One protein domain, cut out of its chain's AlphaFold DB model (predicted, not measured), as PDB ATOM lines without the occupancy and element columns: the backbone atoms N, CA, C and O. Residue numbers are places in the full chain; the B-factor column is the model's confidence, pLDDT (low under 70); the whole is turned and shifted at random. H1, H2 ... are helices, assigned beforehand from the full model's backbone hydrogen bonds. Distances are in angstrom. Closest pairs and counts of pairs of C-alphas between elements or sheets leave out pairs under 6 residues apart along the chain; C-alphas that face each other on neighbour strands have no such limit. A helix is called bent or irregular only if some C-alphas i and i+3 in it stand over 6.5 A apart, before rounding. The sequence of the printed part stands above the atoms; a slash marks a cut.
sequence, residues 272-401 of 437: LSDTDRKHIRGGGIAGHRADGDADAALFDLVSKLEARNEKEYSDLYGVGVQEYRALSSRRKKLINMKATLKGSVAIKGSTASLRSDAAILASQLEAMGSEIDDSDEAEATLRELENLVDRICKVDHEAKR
ATOM      1  N   LEU A 272     152.783 171.047 119.945       51.12
ATOM      2  CA  LEU A 272     151.531 170.414 120.370       51.12
ATOM      3  C   LEU A 272     151.327 170.655 121.871       51.12
ATOM      4  O   LEU A 272     152.251 170.377 122.648       51.12
ATOM      5  N   SER A 273     150.137 171.119 122.264       53.44
ATOM      6  CA  SER A 273     149.769 171.255 123.674       53.44
ATOM      7  C   SER A 273     149.804 169.886 124.360       53.44
ATOM      8  O   SER A 273     149.624 168.846 123.717       53.44
ATOM      9  N   ASP A 274     150.049 169.834 125.671       50.50
ATOM     10  CA  ASP A 274     150.081 168.547 126.382       50.50
ATOM     11  C   ASP A 274     148.730 167.823 126.344       50.50
ATOM     12  O   ASP A 274     148.689 166.587 126.339       50.50
ATOM     13  N   THR A 275     147.638 168.579 126.214       45.56
ATOM     14  CA  THR A 275     146.288 168.076 125.970       45.56
ATOM     15  C   THR A 275     146.190 167.419 124.597       45.56
ATOM     16  O   THR A 275     145.737 166.281 124.510       45.56
ATOM     17  N   ASP A 276     146.691 168.050 123.537       45.44
ATOM     18  CA  ASP A 276     146.698 167.462 122.188       45.44
ATOM     19  C   ASP A 276     147.617 166.249 122.122       45.44
ATOM     20  O   ASP A 276     147.258 165.216 121.565       45.44
ATOM     21  N   ARG A 277     148.771 166.288 122.797       49.59
ATOM     22  CA  ARG A 277     149.638 165.110 122.946       49.59
ATOM     23  C   ARG A 277     148.953 163.991 123.718       49.59
ATOM     24  O   ARG A 277     149.272 162.830 123.482       49.59
ATOM     25  N   LYS A 278     148.079 164.296 124.682       49.50
ATOM     26  CA  LYS A 278     147.304 163.292 125.429       49.50
ATOM     27  C   LYS A 278     146.195 162.699 124.559       49.50
ATOM     28  O   LYS A 278     146.037 161.486 124.584       49.50
ATOM     29  N   HIS A 279     145.512 163.504 123.747       45.41
ATOM     30  CA  HIS A 279     144.493 163.032 122.804       45.41
ATOM     31  C   HIS A 279     145.093 162.248 121.635       45.41
ATOM     32  O   HIS A 279     144.579 161.192 121.300       45.41
ATOM     33  N   ILE A 280     146.226 162.682 121.079       48.62
ATOM     34  CA  ILE A 280     146.965 161.942 120.044       48.62
ATOM     35  C   ILE A 280     147.527 160.638 120.618       48.62
ATOM     36  O   ILE A 280     147.429 159.603 119.969       48.62
ATOM     37  N   ARG A 281     148.061 160.641 121.850       49.88
ATOM     38  CA  ARG A 281     148.455 159.394 122.537       49.88
ATOM     39  C   ARG A 281     147.251 158.490 122.790       49.88
ATOM     40  O   ARG A 281     147.338 157.304 122.517       49.88
ATOM     41  N   GLY A 282     146.134 159.032 123.269       45.56
ATOM     42  CA  GLY A 282     144.898 158.281 123.497       45.56
ATOM     43  C   GLY A 282     144.330 157.684 122.210       45.56
ATOM     44  O   GLY A 282     143.993 156.507 122.189       45.56
ATOM     45  N   GLY A 283     144.310 158.458 121.122       44.50
ATOM     46  CA  GLY A 283     143.867 158.037 119.793       44.50
ATOM     47  C   GLY A 283     144.823 157.053 119.119       44.50
ATOM     48  O   GLY A 283     144.365 156.092 118.517       44.50
ATOM     49  N   GLY A 284     146.139 157.224 119.271       50.62
ATOM     50  CA  GLY A 284     147.146 156.271 118.792       50.62
ATOM     51  C   GLY A 284     147.123 154.949 119.562       50.62
ATOM     52  O   GLY A 284     147.259 153.887 118.963       50.62
ATOM     53  N   ILE A 285     146.884 154.988 120.877       51.06
ATOM     54  CA  ILE A 285     146.658 153.788 121.697       51.06
ATOM     55  C   ILE A 285     145.338 153.114 121.293       51.06
ATOM     56  O   ILE A 285     145.319 151.901 121.108       51.06
ATOM     57  N   ALA A 286     144.262 153.879 121.094       48.94
ATOM     58  CA  ALA A 286     142.965 153.354 120.666       48.94
ATOM     59  C   ALA A 286     143.000 152.766 119.245       48.94
ATOM     60  O   ALA A 286     142.412 151.722 119.020       48.94
ATOM     61  N   GLY A 287     143.738 153.373 118.310       52.94
ATOM     62  CA  GLY A 287     143.936 152.845 116.955       52.94
ATOM     63  C   GLY A 287     144.881 151.640 116.882       52.94
ATOM     64  O   GLY A 287     144.882 150.926 115.883       52.94
ATOM     65  N   HIS A 288     145.685 151.401 117.925       56.75
ATOM     66  CA  HIS A 288     146.485 150.184 118.070       56.75
ATOM     67  C   HIS A 288     145.722 149.045 118.748       56.75
ATOM     68  O   HIS A 288     146.030 147.885 118.477       56.75
ATOM     69  N   ARG A 289     144.743 149.358 119.602       63.72
ATOM     70  CA  ARG A 289     143.855 148.362 120.200       63.72
ATOM     71  C   ARG A 289     142.858 147.892 119.148       63.72
ATOM     72  O   ARG A 289     142.013 148.655 118.697       63.72
ATOM     73  N   ALA A 290     142.972 146.632 118.759       63.12
ATOM     74  CA  ALA A 290     141.998 146.011 117.883       63.12
ATOM     75  C   ALA A 290     140.639 145.963 118.595       63.12
ATOM     76  O   ALA A 290     140.541 145.472 119.719       63.12
ATOM     77  N   ASP A 291     139.598 146.449 117.929       72.75
ATOM     78  CA  ASP A 291     138.216 146.348 118.388       72.75
ATOM     79  C   ASP A 291     137.442 145.564 117.336       72.75
ATOM     80  O   ASP A 291     136.984 146.109 116.336       72.75
ATOM     81  N   GLY A 292     137.364 144.248 117.524       64.06
ATOM     82  CA  GLY A 292     136.744 143.375 116.538       64.06
ATOM     83  C   GLY A 292     135.256 143.642 116.313       64.06
ATOM     84  O   GLY A 292     134.779 143.274 115.244       64.06
ATOM     85  N   ASP A 293     134.540 144.309 117.230       66.00
ATOM     86  CA  ASP A 293     133.136 144.697 117.029       66.00
ATOM     87  C   ASP A 293     133.036 145.954 116.150       66.00
ATOM     88  O   ASP A 293     132.251 145.983 115.196       66.00
ATOM     89  N   ALA A 294     133.873 146.966 116.404       64.88
ATOM     90  CA  ALA A 294     133.967 148.147 115.543       64.88
ATOM     91  C   ALA A 294     134.478 147.784 114.137       64.88
ATOM     92  O   ALA A 294     133.950 148.264 113.130       64.88
ATOM     93  N   ASP A 295     135.465 146.895 114.059       66.12
ATOM     94  CA  ASP A 295     136.010 146.388 112.807       66.12
ATOM     95  C   ASP A 295     134.962 145.531 112.091       66.12
ATOM     96  O   ASP A 295     134.682 145.794 110.927       66.12
ATOM     97  N   ALA A 296     134.279 144.599 112.767       67.00
ATOM     98  CA  ALA A 296     133.197 143.814 112.166       67.00
ATOM     99  C   ALA A 296     132.045 144.687 111.647       67.00
ATOM    100  O   ALA A 296     131.429 144.346 110.641       67.00
ATOM    101  N   ALA A 297     131.720 145.795 112.317       64.50
ATOM    102  CA  ALA A 297     130.697 146.733 111.853       64.50
ATOM    103  C   ALA A 297     131.137 147.495 110.590       64.50
ATOM    104  O   ALA A 297     130.338 147.684 109.671       64.50
ATOM    105  N   LEU A 298     132.411 147.894 110.514       61.53
ATOM    106  CA  LEU A 298     132.992 148.507 109.315       61.53
ATOM    107  C   LEU A 298     133.090 147.501 108.162       61.53
ATOM    108  O   LEU A 298     132.745 147.834 107.029       61.53
ATOM    109  N   PHE A 299     133.504 146.266 108.456       63.25
ATOM    110  CA  PHE A 299     133.590 145.187 107.480       63.25
ATOM    111  C   PHE A 299     132.215 144.770 106.971       63.25
ATOM    112  O   PHE A 299     132.108 144.541 105.782       63.25
ATOM    113  N   ASP A 300     131.151 144.766 107.775       62.84
ATOM    114  CA  ASP A 300     129.785 144.482 107.296       62.84
ATOM    115  C   ASP A 300     129.240 145.520 106.313       62.84
ATOM    116  O   ASP A 300     128.418 145.219 105.444       62.84
ATOM    117  N   LEU A 301     129.687 146.766 106.453       56.34
ATOM    118  CA  LEU A 301     129.302 147.819 105.527       56.34
ATOM    119  C   LEU A 301     130.031 147.701 104.185       56.34
ATOM    120  O   LEU A 301     129.496 148.123 103.161       56.34
ATOM    121  N   VAL A 302     131.226 147.105 104.195       51.12
ATOM    122  CA  VAL A 302     132.112 146.950 103.033       51.12
ATOM    123  C   VAL A 302     132.057 145.530 102.439       51.12
ATOM    124  O   VAL A 302     132.344 145.347 101.264       51.12
ATOM    125  N   SER A 303     131.619 144.509 103.175       50.00
ATOM    126  CA  SER A 303     131.500 143.109 102.727       50.00
ATOM    127  C   SER A 303     130.378 142.909 101.709       50.00
ATOM    128  O   SER A 303     130.405 141.952 100.940       50.00
ATOM    129  N   LYS A 304     129.456 143.875 101.596       53.56
ATOM    130  CA  LYS A 304     128.560 144.004 100.436       53.56
ATOM    131  C   LYS A 304     129.298 144.338  99.129       53.56
ATOM    132  O   LYS A 304     128.661 144.309  98.081       53.56
ATOM    133  N   LEU A 305     130.588 144.680  99.182       43.28
ATOM    134  CA  LEU A 305     131.360 145.155  98.036       43.28
ATOM    135  C   LEU A 305     132.443 144.177  97.554       43.28
ATOM    136  O   LEU A 305     132.650 144.162  96.352       43.28
ATOM    137  N   GLU A 306     133.095 143.339  98.384       52.59
ATOM    138  CA  GLU A 306     134.168 142.434  97.897       52.59
ATOM    139  C   GLU A 306     134.610 141.328  98.893       52.59
ATOM    140  O   GLU A 306     134.804 141.590 100.081       52.59
ATOM    141  N   ALA A 307     134.889 140.113  98.388       58.78
ATOM    142  CA  ALA A 307     135.323 138.928  99.160       58.78
ATOM    143  C   ALA A 307     136.749 139.015  99.753       58.78
ATOM    144  O   ALA A 307     137.113 138.266 100.657       58.78
ATOM    145  N   ARG A 308     137.582 139.938  99.261       55.78
ATOM    146  CA  ARG A 308     138.961 140.140  99.741       55.78
ATOM    147  C   ARG A 308     139.012 140.644 101.190       55.78
ATOM    148  O   ARG A 308     139.938 140.310 101.923       55.78
ATOM    149  N   ASN A 309     137.991 141.390 101.600       58.25
ATOM    150  CA  ASN A 309     137.905 142.024 102.913       58.25
ATOM    151  C   ASN A 309     137.685 140.997 104.040       58.25
ATOM    152  O   ASN A 309     138.211 141.144 105.139       58.25
ATOM    153  N   GLU A 310     136.974 139.905 103.752       65.38
ATOM    154  CA  GLU A 310     136.725 138.829 104.718       65.38
ATOM    155  C   GLU A 310     137.996 138.026 105.049       65.38
ATOM    156  O   GLU A 310     138.199 137.601 106.193       65.38
ATOM    157  N   LYS A 311     138.905 137.894 104.073       67.81
ATOM    158  CA  LYS A 311     140.223 137.281 104.276       67.81
ATOM    159  C   LYS A 311     141.114 138.143 105.172       67.81
ATOM    160  O   LYS A 311     141.742 137.612 106.077       67.81
ATOM    161  N   GLU A 312     141.140 139.457 104.960       62.94
ATOM    162  CA  GLU A 312     141.954 140.376 105.770       62.94
ATOM    163  C   GLU A 312     141.479 140.436 107.233       62.94
ATOM    164  O   GLU A 312     142.309 140.469 108.144       62.94
ATOM    165  N   TYR A 313     140.164 140.363 107.478       70.12
ATOM    166  CA  TYR A 313     139.614 140.243 108.834       70.12
ATOM    167  C   TYR A 313     140.031 138.926 109.502       70.12
ATOM    168  O   TYR A 313     140.559 138.933 110.615       70.12
ATOM    169  N   SER A 314     139.859 137.805 108.794       77.62
ATOM    170  CA  SER A 314     140.260 136.479 109.279       77.62
ATOM    171  C   SER A 314     141.765 136.393 109.540       77.62
ATOM    172  O   SER A 314     142.188 135.819 110.539       77.62
ATOM    173  N   ASP A 315     142.592 137.021 108.703       72.62
ATOM    174  CA  ASP A 315     144.039 137.077 108.899       72.62
ATOM    175  C   ASP A 315     144.408 137.900 110.145       72.62
ATOM    176  O   ASP A 315     145.366 137.555 110.840       72.62
ATOM    177  N   LEU A 316     143.680 138.975 110.461       67.00
ATOM    178  CA  LEU A 316     143.964 139.828 111.620       67.00
ATOM    179  C   LEU A 316     143.501 139.193 112.941       67.00
ATOM    180  O   LEU A 316     144.267 139.168 113.908       67.00
ATOM    181  N   TYR A 317     142.275 138.668 112.966       75.25
ATOM    182  CA  TYR A 317     141.609 138.175 114.175       75.25
ATOM    183  C   TYR A 317     141.670 136.650 114.348       75.25
ATOM    184  O   TYR A 317     141.400 136.150 115.436       75.25
ATOM    185  N   GLY A 318     142.059 135.901 113.313       79.88
ATOM    186  CA  GLY A 318     142.125 134.434 113.330       79.88
ATOM    187  C   GLY A 318     140.765 133.733 113.249       79.88
ATOM    188  O   GLY A 318     140.723 132.511 113.354       79.88
ATOM    189  N   VAL A 319     139.678 134.490 113.081       83.25
ATOM    190  CA  VAL A 319     138.284 134.020 113.017       83.25
ATOM    191  C   VAL A 319     137.495 134.849 112.003       83.25
ATOM    192  O   VAL A 319     137.823 136.017 111.770       83.25
ATOM    193  N   GLY A 320     136.445 134.270 111.415       81.88
ATOM    194  CA  GLY A 320     135.561 134.997 110.498       81.88
ATOM    195  C   GLY A 320     134.702 136.055 111.205       81.88
ATOM    196  O   GLY A 320     134.492 135.995 112.415       81.88
ATOM    197  N   VAL A 321     134.143 137.013 110.454       76.38
ATOM    198  CA  VAL A 321     133.314 138.110 111.012       76.38
ATOM    199  C   VAL A 321     132.093 137.576 111.773       76.38
ATOM    200  O   VAL A 321     131.789 138.038 112.873       76.38
ATOM    201  N   GLN A 322     131.396 136.582 111.210       81.19
ATOM    202  CA  GLN A 322     130.210 135.991 111.844       81.19
ATOM    203  C   GLN A 322     130.572 135.135 113.060       81.19
ATOM    204  O   GLN A 322     129.882 135.180 114.076       81.19
ATOM    205  N   GLU A 323     131.686 134.406 112.982       83.50
ATOM    206  CA  GLU A 323     132.202 133.608 114.094       83.50
ATOM    207  C   GLU A 323     132.604 134.507 115.260       83.50
ATOM    208  O   GLU A 323     132.176 134.261 116.382       83.50
ATOM    209  N   TYR A 324     133.330 135.599 114.988       81.19
ATOM    210  CA  TYR A 324     133.734 136.578 115.994       81.19
ATOM    211  C   TYR A 324     132.532 137.158 116.748       81.19
ATOM    212  O   TYR A 324     132.556 137.266 117.974       81.19
ATOM    213  N   ARG A 325     131.448 137.497 116.040       77.69
ATOM    214  CA  ARG A 325     130.228 138.052 116.653       77.69
ATOM    215  C   ARG A 325     129.531 137.090 117.596       77.69
ATOM    216  O   ARG A 325     128.960 137.548 118.584       77.69
ATOM    217  N   ALA A 326     129.584 135.799 117.285       83.31
ATOM    218  CA  ALA A 326     128.990 134.744 118.093       83.31
ATOM    219  C   ALA A 326     129.807 134.420 119.357       83.31
ATOM    220  O   ALA A 326     129.339 133.662 120.205       83.31
ATOM    221  N   LEU A 327     131.015 134.977 119.506       82.50
ATOM    222  CA  LEU A 327     131.843 134.765 120.690       82.50
ATOM    223  C   LEU A 327     131.334 135.546 121.903       82.50
ATOM    224  O   LEU A 327     130.785 136.645 121.800       82.50
ATOM    225  N   SER A 328     131.610 134.994 123.079       84.75
ATOM    226  CA  SER A 328     131.423 135.665 124.359       84.75
ATOM    227  C   SER A 328     132.309 136.913 124.489       84.75
ATOM    228  O   SER A 328     133.351 137.048 123.840       84.75
ATOM    229  N   SER A 329     131.939 137.815 125.401       79.19
ATOM    230  CA  SER A 329     132.705 139.040 125.680       79.19
ATOM    231  C   SER A 329     134.165 138.752 126.069       79.19
ATOM    232  O   SER A 329     135.088 139.407 125.581       79.19
ATOM    233  N   ARG A 330     134.405 137.716 126.888       83.25
ATOM    234  CA  ARG A 330     135.753 137.336 127.345       83.25
ATOM    235  C   ARG A 330     136.618 136.793 126.202       83.25
ATOM    236  O   ARG A 330     137.777 137.189 126.071       83.25
ATOM    237  N   ARG A 331     136.049 135.975 125.312       83.44
ATOM    238  CA  ARG A 331     136.741 135.466 124.116       83.44
ATOM    239  C   ARG A 331     137.024 136.561 123.091       83.44
ATOM    240  O   ARG A 331     138.137 136.630 122.571       83.44
ATOM    241  N   LYS A 332     136.069 137.467 122.854       81.06
ATOM    242  CA  LYS A 332     136.289 138.663 122.021       81.06
ATOM    243  C   LYS A 332     137.448 139.501 122.548       81.06
ATOM    244  O   LYS A 332     138.313 139.912 121.778       81.06
ATOM    245  N   LYS A 333     137.513 139.697 123.870       81.12
ATOM    246  CA  LYS A 333     138.595 140.434 124.532       81.12
ATOM    247  C   LYS A 333     139.960 139.777 124.308       81.12
ATOM    248  O   LYS A 333     140.906 140.471 123.939       81.12
ATOM    249  N   LEU A 334     140.065 138.455 124.460       85.81
ATOM    250  CA  LEU A 334     141.293 137.704 124.167       85.81
ATOM    251  C   LEU A 334     141.744 137.881 122.711       85.81
ATOM    252  O   LEU A 334     142.901 138.210 122.449       85.81
ATOM    253  N   ILE A 335     140.824 137.710 121.763       84.38
ATOM    254  CA  ILE A 335     141.110 137.840 120.332       84.38
ATOM    255  C   ILE A 335     141.536 139.269 119.977       84.38
ATOM    256  O   ILE A 335     142.521 139.455 119.263       84.38
ATOM    257  N   ASN A 336     140.872 140.283 120.536       79.25
ATOM    258  CA  ASN A 336     141.256 141.686 120.380       79.25
ATOM    259  C   ASN A 336     142.673 141.947 120.897       79.25
ATOM    260  O   ASN A 336     143.467 142.615 120.232       79.25
ATOM    261  N   MET A 337     143.040 141.379 122.046       81.81
ATOM    262  CA  MET A 337     144.396 141.486 122.589       81.81
ATOM    263  C   MET A 337     145.432 140.797 121.691       81.81
ATOM    264  O   MET A 337     146.489 141.372 121.427       81.81
ATOM    265  N   LYS A 338     145.124 139.620 121.136       84.25
ATOM    266  CA  LYS A 338     145.999 138.934 120.169       84.25
ATOM    267  C   LYS A 338     146.170 139.728 118.874       84.25
ATOM    268  O   LYS A 338     147.300 139.905 118.415       84.25
ATOM    269  N   ALA A 339     145.081 140.248 118.311       75.31
ATOM    270  CA  ALA A 339     145.109 141.098 117.123       75.31
ATOM    271  C   ALA A 339     145.907 142.390 117.375       75.31
ATOM    272  O   ALA A 339     146.723 142.790 116.546       75.31
ATOM    273  N   THR A 340     145.769 142.982 118.566       74.56
ATOM    274  CA  THR A 340     146.561 144.137 119.027       74.56
ATOM    275  C   THR A 340     148.058 143.811 119.080       74.56
ATOM    276  O   THR A 340     148.885 144.544 118.529       74.56
ATOM    277  N   LEU A 341     148.437 142.677 119.682       76.00
ATOM    278  CA  LEU A 341     149.833 142.225 119.742       76.00
ATOM    279  C   LEU A 341     150.408 141.950 118.348       76.00
ATOM    280  O   LEU A 341     151.551 142.330 118.079       76.00
ATOM    281  N   LYS A 342     149.610 141.360 117.451       73.62
ATOM    282  CA  LYS A 342     149.974 141.082 116.054       73.62
ATOM    283  C   LYS A 342     150.147 142.363 115.229       73.62
ATOM    284  O   LYS A 342     151.089 142.453 114.445       73.62
ATOM    285  N   GLY A 343     149.277 143.356 115.423       64.06
ATOM    286  CA  GLY A 343     149.324 144.653 114.736       64.06
ATOM    287  C   GLY A 343     150.397 145.612 115.269       64.06
ATOM    288  O   GLY A 343     150.824 146.535 114.571       64.06
ATOM    289  N   SER A 344     150.874 145.402 116.496       64.62
ATOM    290  CA  SER A 344     151.960 146.194 117.079       64.62
ATOM    291  C   SER A 344     153.333 145.774 116.515       64.62
ATOM    292  O   SER A 344     153.789 144.648 116.711       64.62
ATOM    293  N   VAL A 345     154.026 146.690 115.827       59.91
ATOM    294  CA  VAL A 345     155.369 146.455 115.251       59.91
ATOM    295  C   VAL A 345     156.411 146.286 116.360       59.91
ATOM    296  O   VAL A 345     156.650 147.226 117.115       59.91
ATOM    297  N   ALA A 346     157.063 145.121 116.419       55.19
ATOM    298  CA  ALA A 346     158.121 144.839 117.383       55.19
ATOM    299  C   ALA A 346     159.359 145.714 117.129       55.19
ATOM    300  O   ALA A 346     160.024 145.592 116.096       55.19
ATOM    301  N   ILE A 347     159.707 146.569 118.090       54.84
ATOM    302  CA  ILE A 347     161.000 147.257 118.090       54.84
ATOM    303  C   ILE A 347     162.023 146.307 118.715       54.84
ATOM    304  O   ILE A 347     161.860 145.862 119.854       54.84
ATOM    305  N   LYS A 348     163.072 145.953 117.955       52.06
ATOM    306  CA  LYS A 348     164.104 144.995 118.386       52.06
ATOM    307  C   LYS A 348     164.648 145.367 119.774       52.06
ATOM    308  O   LYS A 348     165.287 146.401 119.937       52.06
ATOM    309  N   GLY A 349     164.410 144.491 120.753       55.66
ATOM    310  CA  GLY A 349     165.086 144.474 122.052       55.66
ATOM    311  C   GLY A 349     164.324 145.026 123.266       55.66
ATOM    312  O   GLY A 349     164.648 144.598 124.367       55.66
ATOM    313  N   SER A 350     163.316 145.907 123.137       60.50
ATOM    314  CA  SER A 350     162.725 146.559 124.335       60.50
ATOM    315  C   SER A 350     161.442 145.929 124.888       60.50
ATOM    316  O   SER A 350     161.136 146.142 126.057       60.50
ATOM    317  N   THR A 351     160.693 145.155 124.097       71.00
ATOM    318  CA  THR A 351     159.441 144.496 124.540       71.00
ATOM    319  C   THR A 351     159.446 142.982 124.334       71.00
ATOM    320  O   THR A 351     158.396 142.353 124.433       71.00
ATOM    321  N   ALA A 352     160.590 142.384 123.991       75.00
ATOM    322  CA  ALA A 352     160.665 140.967 123.629       75.00
ATOM    323  C   ALA A 352     160.237 140.043 124.783       75.00
ATOM    324  O   ALA A 352     159.472 139.111 124.554       75.00
ATOM    325  N   SER A 353     160.659 140.349 126.016       79.81
ATOM    326  CA  SER A 353     160.230 139.619 127.215       79.81
ATOM    327  C   SER A 353     158.732 139.780 127.472       79.81
ATOM    328  O   SER A 353     158.020 138.790 127.526       79.81
ATOM    329  N   LEU A 354     158.225 141.018 127.485       83.62
ATOM    330  CA  LEU A 354     156.799 141.296 127.704       83.62
ATOM    331  C   LEU A 354     155.899 140.602 126.673       83.62
ATOM    332  O   LEU A 354     154.828 140.116 127.014       83.62
ATOM    333  N   ARG A 355     156.325 140.555 125.406       81.94
ATOM    334  CA  ARG A 355     155.594 139.866 124.332       81.94
ATOM    335  C   ARG A 355     155.634 138.349 124.493       81.94
ATOM    336  O   ARG A 355     154.644 137.705 124.167       81.94
ATOM    337  N   SER A 356     156.744 137.797 124.983       84.56
ATOM    338  CA  SER A 356     156.839 136.378 125.338       84.56
ATOM    339  C   SER A 356     155.871 136.043 126.471       84.56
ATOM    340  O   SER A 356     155.085 135.110 126.338       84.56
ATOM    341  N   ASP A 357     155.855 136.848 127.533       85.88
ATOM    342  CA  ASP A 357     154.956 136.661 128.676       85.88
ATOM    343  C   ASP A 357     153.484 136.788 128.248       85.88
ATOM    344  O   ASP A 357     152.657 135.935 128.565       85.88
ATOM    345  N   ALA A 358     153.160 137.795 127.430       87.88
ATOM    346  CA  ALA A 358     151.818 137.972 126.876       87.88
ATOM    347  C   ALA A 358     151.399 136.813 125.955       87.88
ATOM    348  O   ALA A 358     150.235 136.416 125.961       87.88
ATOM    349  N   ALA A 359     152.326 136.245 125.176       85.94
ATOM    350  CA  ALA A 359     152.051 135.072 124.349       85.94
ATOM    351  C   ALA A 359     151.764 133.829 125.204       85.94
ATOM    352  O   ALA A 359     150.841 133.087 124.885       85.94
ATOM    353  N   ILE A 360     152.493 133.639 126.310       88.81
ATOM    354  CA  ILE A 360     152.261 132.536 127.253       88.81
ATOM    355  C   ILE A 360     150.868 132.654 127.883       88.81
ATOM    356  O   ILE A 360     150.105 131.691 127.828       88.81
ATOM    357  N   LEU A 361     150.503 133.830 128.410       89.25
ATOM    358  CA  LEU A 361     149.175 134.051 128.998       89.25
ATOM    359  C   LEU A 361     148.053 133.888 127.962       89.25
ATOM    360  O   LEU A 361     147.014 133.300 128.257       89.25
ATOM    361  N   ALA A 362     148.262 134.363 126.729       87.88
ATOM    362  CA  ALA A 362     147.299 134.168 125.650       87.88
ATOM    363  C   ALA A 362     147.113 132.678 125.319       87.88
ATOM    364  O   ALA A 362     145.978 132.232 125.186       87.88
ATOM    365  N   SER A 363     148.194 131.894 125.242       88.75
ATOM    366  CA  SER A 363     148.114 130.447 125.004       88.75
ATOM    367  C   SER A 363     147.474 129.678 126.164       88.75
ATOM    368  O   SER A 363     146.746 128.720 125.916       88.75
ATOM    369  N   GLN A 364     147.701 130.094 127.413       88.56
ATOM    370  CA  GLN A 364     147.029 129.515 128.582       88.56
ATOM    371  C   GLN A 364     145.518 129.750 128.527       88.56
ATOM    372  O   GLN A 364     144.749 128.807 128.685       88.56
ATOM    373  N   LEU A 365     145.097 130.980 128.223       88.69
ATOM    374  CA  LEU A 365     143.684 131.303 128.041       88.69
ATOM    375  C   LEU A 365     143.069 130.515 126.879       88.69
ATOM    376  O   LEU A 365     141.969 130.003 127.021       88.69
ATOM    377  N   GLU A 366     143.771 130.337 125.759       87.12
ATOM    378  CA  GLU A 366     143.275 129.510 124.647       87.12
ATOM    379  C   GLU A 366     143.104 128.035 125.022       87.12
ATOM    380  O   GLU A 366     142.126 127.411 124.607       87.12
ATOM    381  N   ALA A 367     144.010 127.489 125.838       87.69
ATOM    382  CA  ALA A 367     143.927 126.112 126.316       87.69
ATOM    383  C   ALA A 367     142.702 125.864 127.215       87.69
ATOM    384  O   ALA A 367     142.199 124.743 127.248       87.69
ATOM    385  N   MET A 368     142.187 126.901 127.885       86.62
ATOM    386  CA  MET A 368     140.956 126.817 128.683       86.62
ATOM    387  C   MET A 368     139.688 126.694 127.822       86.62
ATOM    388  O   MET A 368     138.640 126.285 128.316       86.62
ATOM    389  N   GLY A 369     139.739 127.035 126.530       84.38
ATOM    390  CA  GLY A 369     138.630 126.806 125.602       84.38
ATOM    391  C   GLY A 369     137.297 127.409 126.075       84.38
ATOM    392  O   GLY A 369     137.124 128.628 126.105       84.38
ATOM    393  N   SER A 370     136.291 126.571 126.348       81.44
ATOM    394  CA  SER A 370     134.961 126.987 126.848       81.44
ATOM    395  C   SER A 370     134.958 127.463 128.295       81.44
ATOM    396  O   SER A 370     134.084 128.238 128.660       81.44
ATOM    397  N   GLU A 371     135.951 127.085 129.095       82.19
ATOM    398  CA  GLU A 371     136.021 127.425 130.522       82.19
ATOM    399  C   GLU A 371     136.416 128.891 130.771       82.19
ATOM    400  O   GLU A 371     136.258 129.403 131.880       82.19
ATOM    401  N   ILE A 372     136.873 129.608 129.734       85.56
ATOM    402  CA  ILE A 372     137.167 131.053 129.784       85.56
ATOM    403  C   ILE A 372     135.945 131.859 130.249       85.56
ATOM    404  O   ILE A 372     136.078 132.889 130.919       85.56
ATOM    405  N   ASP A 373     134.748 131.414 129.871       83.88
ATOM    406  CA  ASP A 373     133.523 132.186 130.068       83.88
ATOM    407  C   ASP A 373     133.008 132.129 131.509       83.88
ATOM    408  O   ASP A 373     132.414 133.103 131.964       83.88
ATOM    409  N   ASP A 374     133.366 131.078 132.252       83.50
ATOM    410  CA  ASP A 374     132.824 130.796 133.586       83.50
ATOM    411  C   ASP A 374     133.879 130.845 134.709       83.50
ATOM    412  O   ASP A 374     133.527 130.821 135.885       83.50
ATOM    413  N   SER A 375     135.173 130.947 134.379       88.19
ATOM    414  CA  SER A 375     136.262 130.921 135.367       88.19
ATOM    415  C   SER A 375     136.699 132.314 135.842       88.19
ATOM    416  O   SER A 375     137.040 133.189 135.039       88.19
ATOM    417  N   ASP A 376     136.766 132.512 137.161       85.50
ATOM    418  CA  ASP A 376     137.358 133.710 137.778       85.50
ATOM    419  C   ASP A 376     138.879 133.782 137.544       85.50
ATOM    420  O   ASP A 376     139.452 134.867 137.413       85.50
ATOM    421  N   GLU A 377     139.536 132.625 137.413       86.00
ATOM    422  CA  GLU A 377     140.960 132.525 137.079       86.00
ATOM    423  C   GLU A 377     141.224 132.997 135.643       86.00
ATOM    424  O   GLU A 377     142.205 133.705 135.390       86.00
ATOM    425  N   ALA A 378     140.313 132.696 134.707       86.69
ATOM    426  CA  ALA A 378     140.374 133.237 133.350       86.69
ATOM    427  C   ALA A 378     140.240 134.765 133.350       86.69
ATOM    428  O   ALA A 378     140.954 135.445 132.615       86.69
ATOM    429  N   GLU A 379     139.368 135.334 134.186       86.81
ATOM    430  CA  GLU A 379     139.222 136.787 134.274       86.81
ATOM    431  C   GLU A 379     140.466 137.465 134.867       86.81
ATOM    432  O   GLU A 379     140.909 138.497 134.349       86.81
ATOM    433  N   ALA A 380     141.065 136.882 135.907       87.50
ATOM    434  CA  ALA A 380     142.321 137.369 136.472       87.50
ATOM    435  C   ALA A 380     143.453 137.344 135.429       87.50
ATOM    436  O   ALA A 380     144.133 138.354 135.225       87.50
ATOM    437  N   THR A 381     143.575 136.236 134.696       87.88
ATOM    438  CA  THR A 381     144.579 136.049 133.637       87.88
ATOM    439  C   THR A 381     144.340 136.992 132.449       87.88
ATOM    440  O   THR A 381     145.283 137.565 131.905       87.88
ATOM    441  N   LEU A 382     143.080 137.245 132.073       87.25
ATOM    442  CA  LEU A 382     142.712 138.231 131.047       87.25
ATOM    443  C   LEU A 382     143.098 139.657 131.450       87.25
ATOM    444  O   LEU A 382     143.559 140.420 130.602       87.25
ATOM    445  N   ARG A 383     142.913 140.032 132.721       88.88
ATOM    446  CA  ARG A 383     143.330 141.349 133.236       88.88
ATOM    447  C   ARG A 383     144.849 141.488 133.246       88.88
ATOM    448  O   ARG A 383     145.370 142.557 132.932       88.88
ATOM    449  N   GLU A 384     145.572 140.427 133.590       89.69
ATOM    450  CA  GLU A 384     147.035 140.421 133.541       89.69
ATOM    451  C   GLU A 384     147.554 140.545 132.103       89.69
ATOM    452  O   GLU A 384     148.415 141.386 131.825       89.69
ATOM    453  N   LEU A 385     146.960 139.798 131.170       89.50
ATOM    454  CA  LEU A 385     147.252 139.913 129.746       89.50
ATOM    455  C   LEU A 385     146.954 141.324 129.220       89.50
ATOM    456  O   LEU A 385     147.788 141.901 128.528       89.50
ATOM    457  N   GLU A 386     145.819 141.917 129.589       86.38
ATOM    458  CA  GLU A 386     145.461 143.291 129.216       86.38
ATOM    459  C   GLU A 386     146.495 144.304 129.721       86.38
ATOM    460  O   GLU A 386     146.954 145.160 128.963       86.38
ATOM    461  N   ASN A 387     146.949 144.157 130.969       87.31
ATOM    462  CA  ASN A 387     148.006 144.994 131.531       87.31
ATOM    463  C   ASN A 387     149.338 144.834 130.779       87.31
ATOM    464  O   ASN A 387     150.049 145.823 130.570       87.31
ATOM    465  N   LEU A 388     149.697 143.614 130.366       86.88
ATOM    466  CA  LEU A 388     150.898 143.371 129.562       86.88
ATOM    467  C   LEU A 388     150.778 143.972 128.163       86.88
ATOM    468  O   LEU A 388     151.700 144.661 127.726       86.88
ATOM    469  N   VAL A 389     149.644 143.777 127.487       84.25
ATOM    470  CA  VAL A 389     149.353 144.368 126.172       84.25
ATOM    471  C   VAL A 389     149.434 145.889 126.251       84.25
ATOM    472  O   VAL A 389     150.102 146.511 125.429       84.25
ATOM    473  N   ASP A 390     148.865 146.494 127.291       81.81
ATOM    474  CA  ASP A 390     148.932 147.935 127.514       81.81
ATOM    475  C   ASP A 390     150.352 148.440 127.741       81.81
ATOM    476  O   ASP A 390     150.730 149.495 127.224       81.81
ATOM    477  N   ARG A 391     151.162 147.698 128.502       81.50
ATOM    478  CA  ARG A 391     152.581 148.019 128.696       81.50
ATOM    479  C   ARG A 391     153.354 147.898 127.388       81.50
ATOM    480  O   ARG A 391     154.150 148.785 127.098       81.50
ATOM    481  N   ILE A 392     153.098 146.865 126.587       80.31
ATOM    482  CA  ILE A 392     153.717 146.677 125.268       80.31
ATOM    483  C   ILE A 392     153.332 147.828 124.341       80.31
ATOM    484  O   ILE A 392     154.215 148.485 123.803       80.31
ATOM    485  N   CYS A 393     152.041 148.150 124.219       72.75
ATOM    486  CA  CYS A 393     151.569 149.259 123.395       72.75
ATOM    487  C   CYS A 393     152.168 150.599 123.838       72.75
ATOM    488  O   CYS A 393     152.571 151.386 122.986       72.75
ATOM    489  N   LYS A 394     152.277 150.858 125.150       74.19
ATOM    490  CA  LYS A 394     152.941 152.062 125.678       74.19
ATOM    491  C   LYS A 394     154.424 152.093 125.315       74.19
ATOM    492  O   LYS A 394     154.872 153.081 124.741       74.19
ATOM    493  N   VAL A 395     155.168 151.019 125.584       72.94
ATOM    494  CA  VAL A 395     156.615 150.953 125.318       72.94
ATOM    495  C   VAL A 395     156.909 151.020 123.822       72.94
ATOM    496  O   VAL A 395     157.797 151.765 123.424       72.94
ATOM    497  N   ASP A 396     156.159 150.317 122.977       67.50
ATOM    498  CA  ASP A 396     156.341 150.366 121.524       67.50
ATOM    499  C   ASP A 396     155.956 151.733 120.948       67.50
ATOM    500  O   ASP A 396     156.600 152.225 120.021       67.50
ATOM    501  N   HIS A 397     154.945 152.397 121.510       62.44
ATOM    502  CA  HIS A 397     154.593 153.759 121.117       62.44
ATOM    503  C   HIS A 397     155.643 154.786 121.589       62.44
ATOM    504  O   HIS A 397     155.908 155.770 120.890       62.44
ATOM    505  N   GLU A 398     156.263 154.577 122.751       62.75
ATOM    506  CA  GLU A 398     157.333 155.427 123.287       62.75
ATOM    507  C   GLU A 398     158.675 155.194 122.573       62.75
ATOM    508  O   GLU A 398     159.377 156.155 122.258       62.75
ATOM    509  N   ALA A 399     159.011 153.947 122.233       56.28
ATOM    510  CA  ALA A 399     160.254 153.562 121.563       56.28
ATOM    511  C   ALA A 399     160.300 153.971 120.079       56.28
ATOM    512  O   ALA A 399     161.386 154.162 119.532       56.28
ATOM    513  N   LYS A 400     159.149 154.231 119.439       53.59
ATOM    514  CA  LYS A 400     159.075 154.905 118.125       53.59
ATOM    515  C   LYS A 400     159.559 156.369 118.151       53.59
ATOM    516  O   LYS A 400     159.507 157.038 117.122       53.59
ATOM    517  N   ARG A 401     160.049 156.886 119.290       50.53
ATOM    518  CA  ARG A 401     160.691 158.207 119.429       50.53
ATOM    519  C   ARG A 401     162.191 158.058 119.765       50.53
ATOM    520  O   ARG A 401     162.541 158.008 120.942       50.53
TER     521      ARG A 401
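AT A GLANCE: This is residues 272 to 401 of the 437 residues of an uncharacterized protein of Phialocephala subalpina (UniProt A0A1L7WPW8). Three helices, H5, H6 and H8, lie side by side as an up-and-down bundle, each running against the one before it; the helical hairpin H2 and H3 stands crosswise to H5, with short H4 beside it. H1 is an arm whose last turn meets H8 and whose residues 274 to 279 stick out, while little H7 makes the corner between H6 and H8. The printed part has 130 residues with eight named helices, H1 to H8 in order, and no named strand; the class is all helix. It is compact, with a radius of gyration of the C-alphas of 15.9 A and spans of 40 by 40 by 27 A.

IN THESE COORDINATES: H1, residues 274 to 288, begins with C-alpha 274 at (150.081, 168.547, 126.382) and is 20.5 A long. H2 is residues 292 to 302, 14.7 A, and H3 residues 308 to 317, 14.8 A. H4 is residues 321 to 325, 6.4 A. H5, residues 329 to 343, begins at C-alpha 329, (132.705, 139.040, 125.680), and is 20.7 A long. H6 is residues 352 to 367, 22.5 A. H7, residues 369 to 373, 8.7 A, is neither bent nor irregular, but only just: C-alphas 370 and 373 are 6.3 A apart. H8, residues 376 to 399, is the longest helix by residues, 34.4 A, and ends at C-alpha 399, (160.254, 153.562, 121.563).

HOW THE PARTS SIT: H5 and H8 are the hubs, touching four helices each. They touch at a shallow tilt of 25 degrees, the same way, H8 with residues 379 to 389 alone; the closest C-alphas, of Met 337 and Val 389, are 6.8 A apart. H6 touches H8 at a shallow tilt of 27 degrees, opposite ways, with C-alphas of Ala 358 and Leu 385 closest at 5.7 A. H5 and H6 form a hairpin at 32 degrees, a shallow tilt only just short of steep; the C-alphas of Leu 334 and Ala 362 are closest, 7.1 A apart. H3 touches H5 about perpendicular, at 79 degrees, closest at C-alphas 317 and 339, 5.4 A. H2 and H3 form a hairpin at 3 degrees, with C-alphas 299 and 309 closest at 7.0 A. H4 touches H2, closest at C-alphas 296 and 321, 5.8 A. H7 touches H5 at residues 330 to 331 alone, with C-alphas 330 and 373 closest at 6.2 A, and only just touches H8, with 3 pairs of C-alphas within 8 A and only at the corner. H1 touches H8 with residues 285 to 288 alone, at a steep tilt of 58 degrees, opposite ways; C-alphas 285 and 393 are closest, 6.9 A apart. Every O i to N i+4 pair is within hydrogen-bond range in H1, H2, H3, H4, H5, H6 and H8; H7 has 0 of 1, and 1 of 2 O i to N i+3 pairs.

THE WHOLE: The two C-alphas farthest apart, of Leu 272 and Ser 370, are 46.9 A apart. The printed part has no cut; no link is long, and H5 to H6, 8 residues, is short but not tight. Mean pLDDT of the printed part is 71.5; residues 272 to 290, 292 to 312, 316, 343 to 350 and 396 to 401 are under 70.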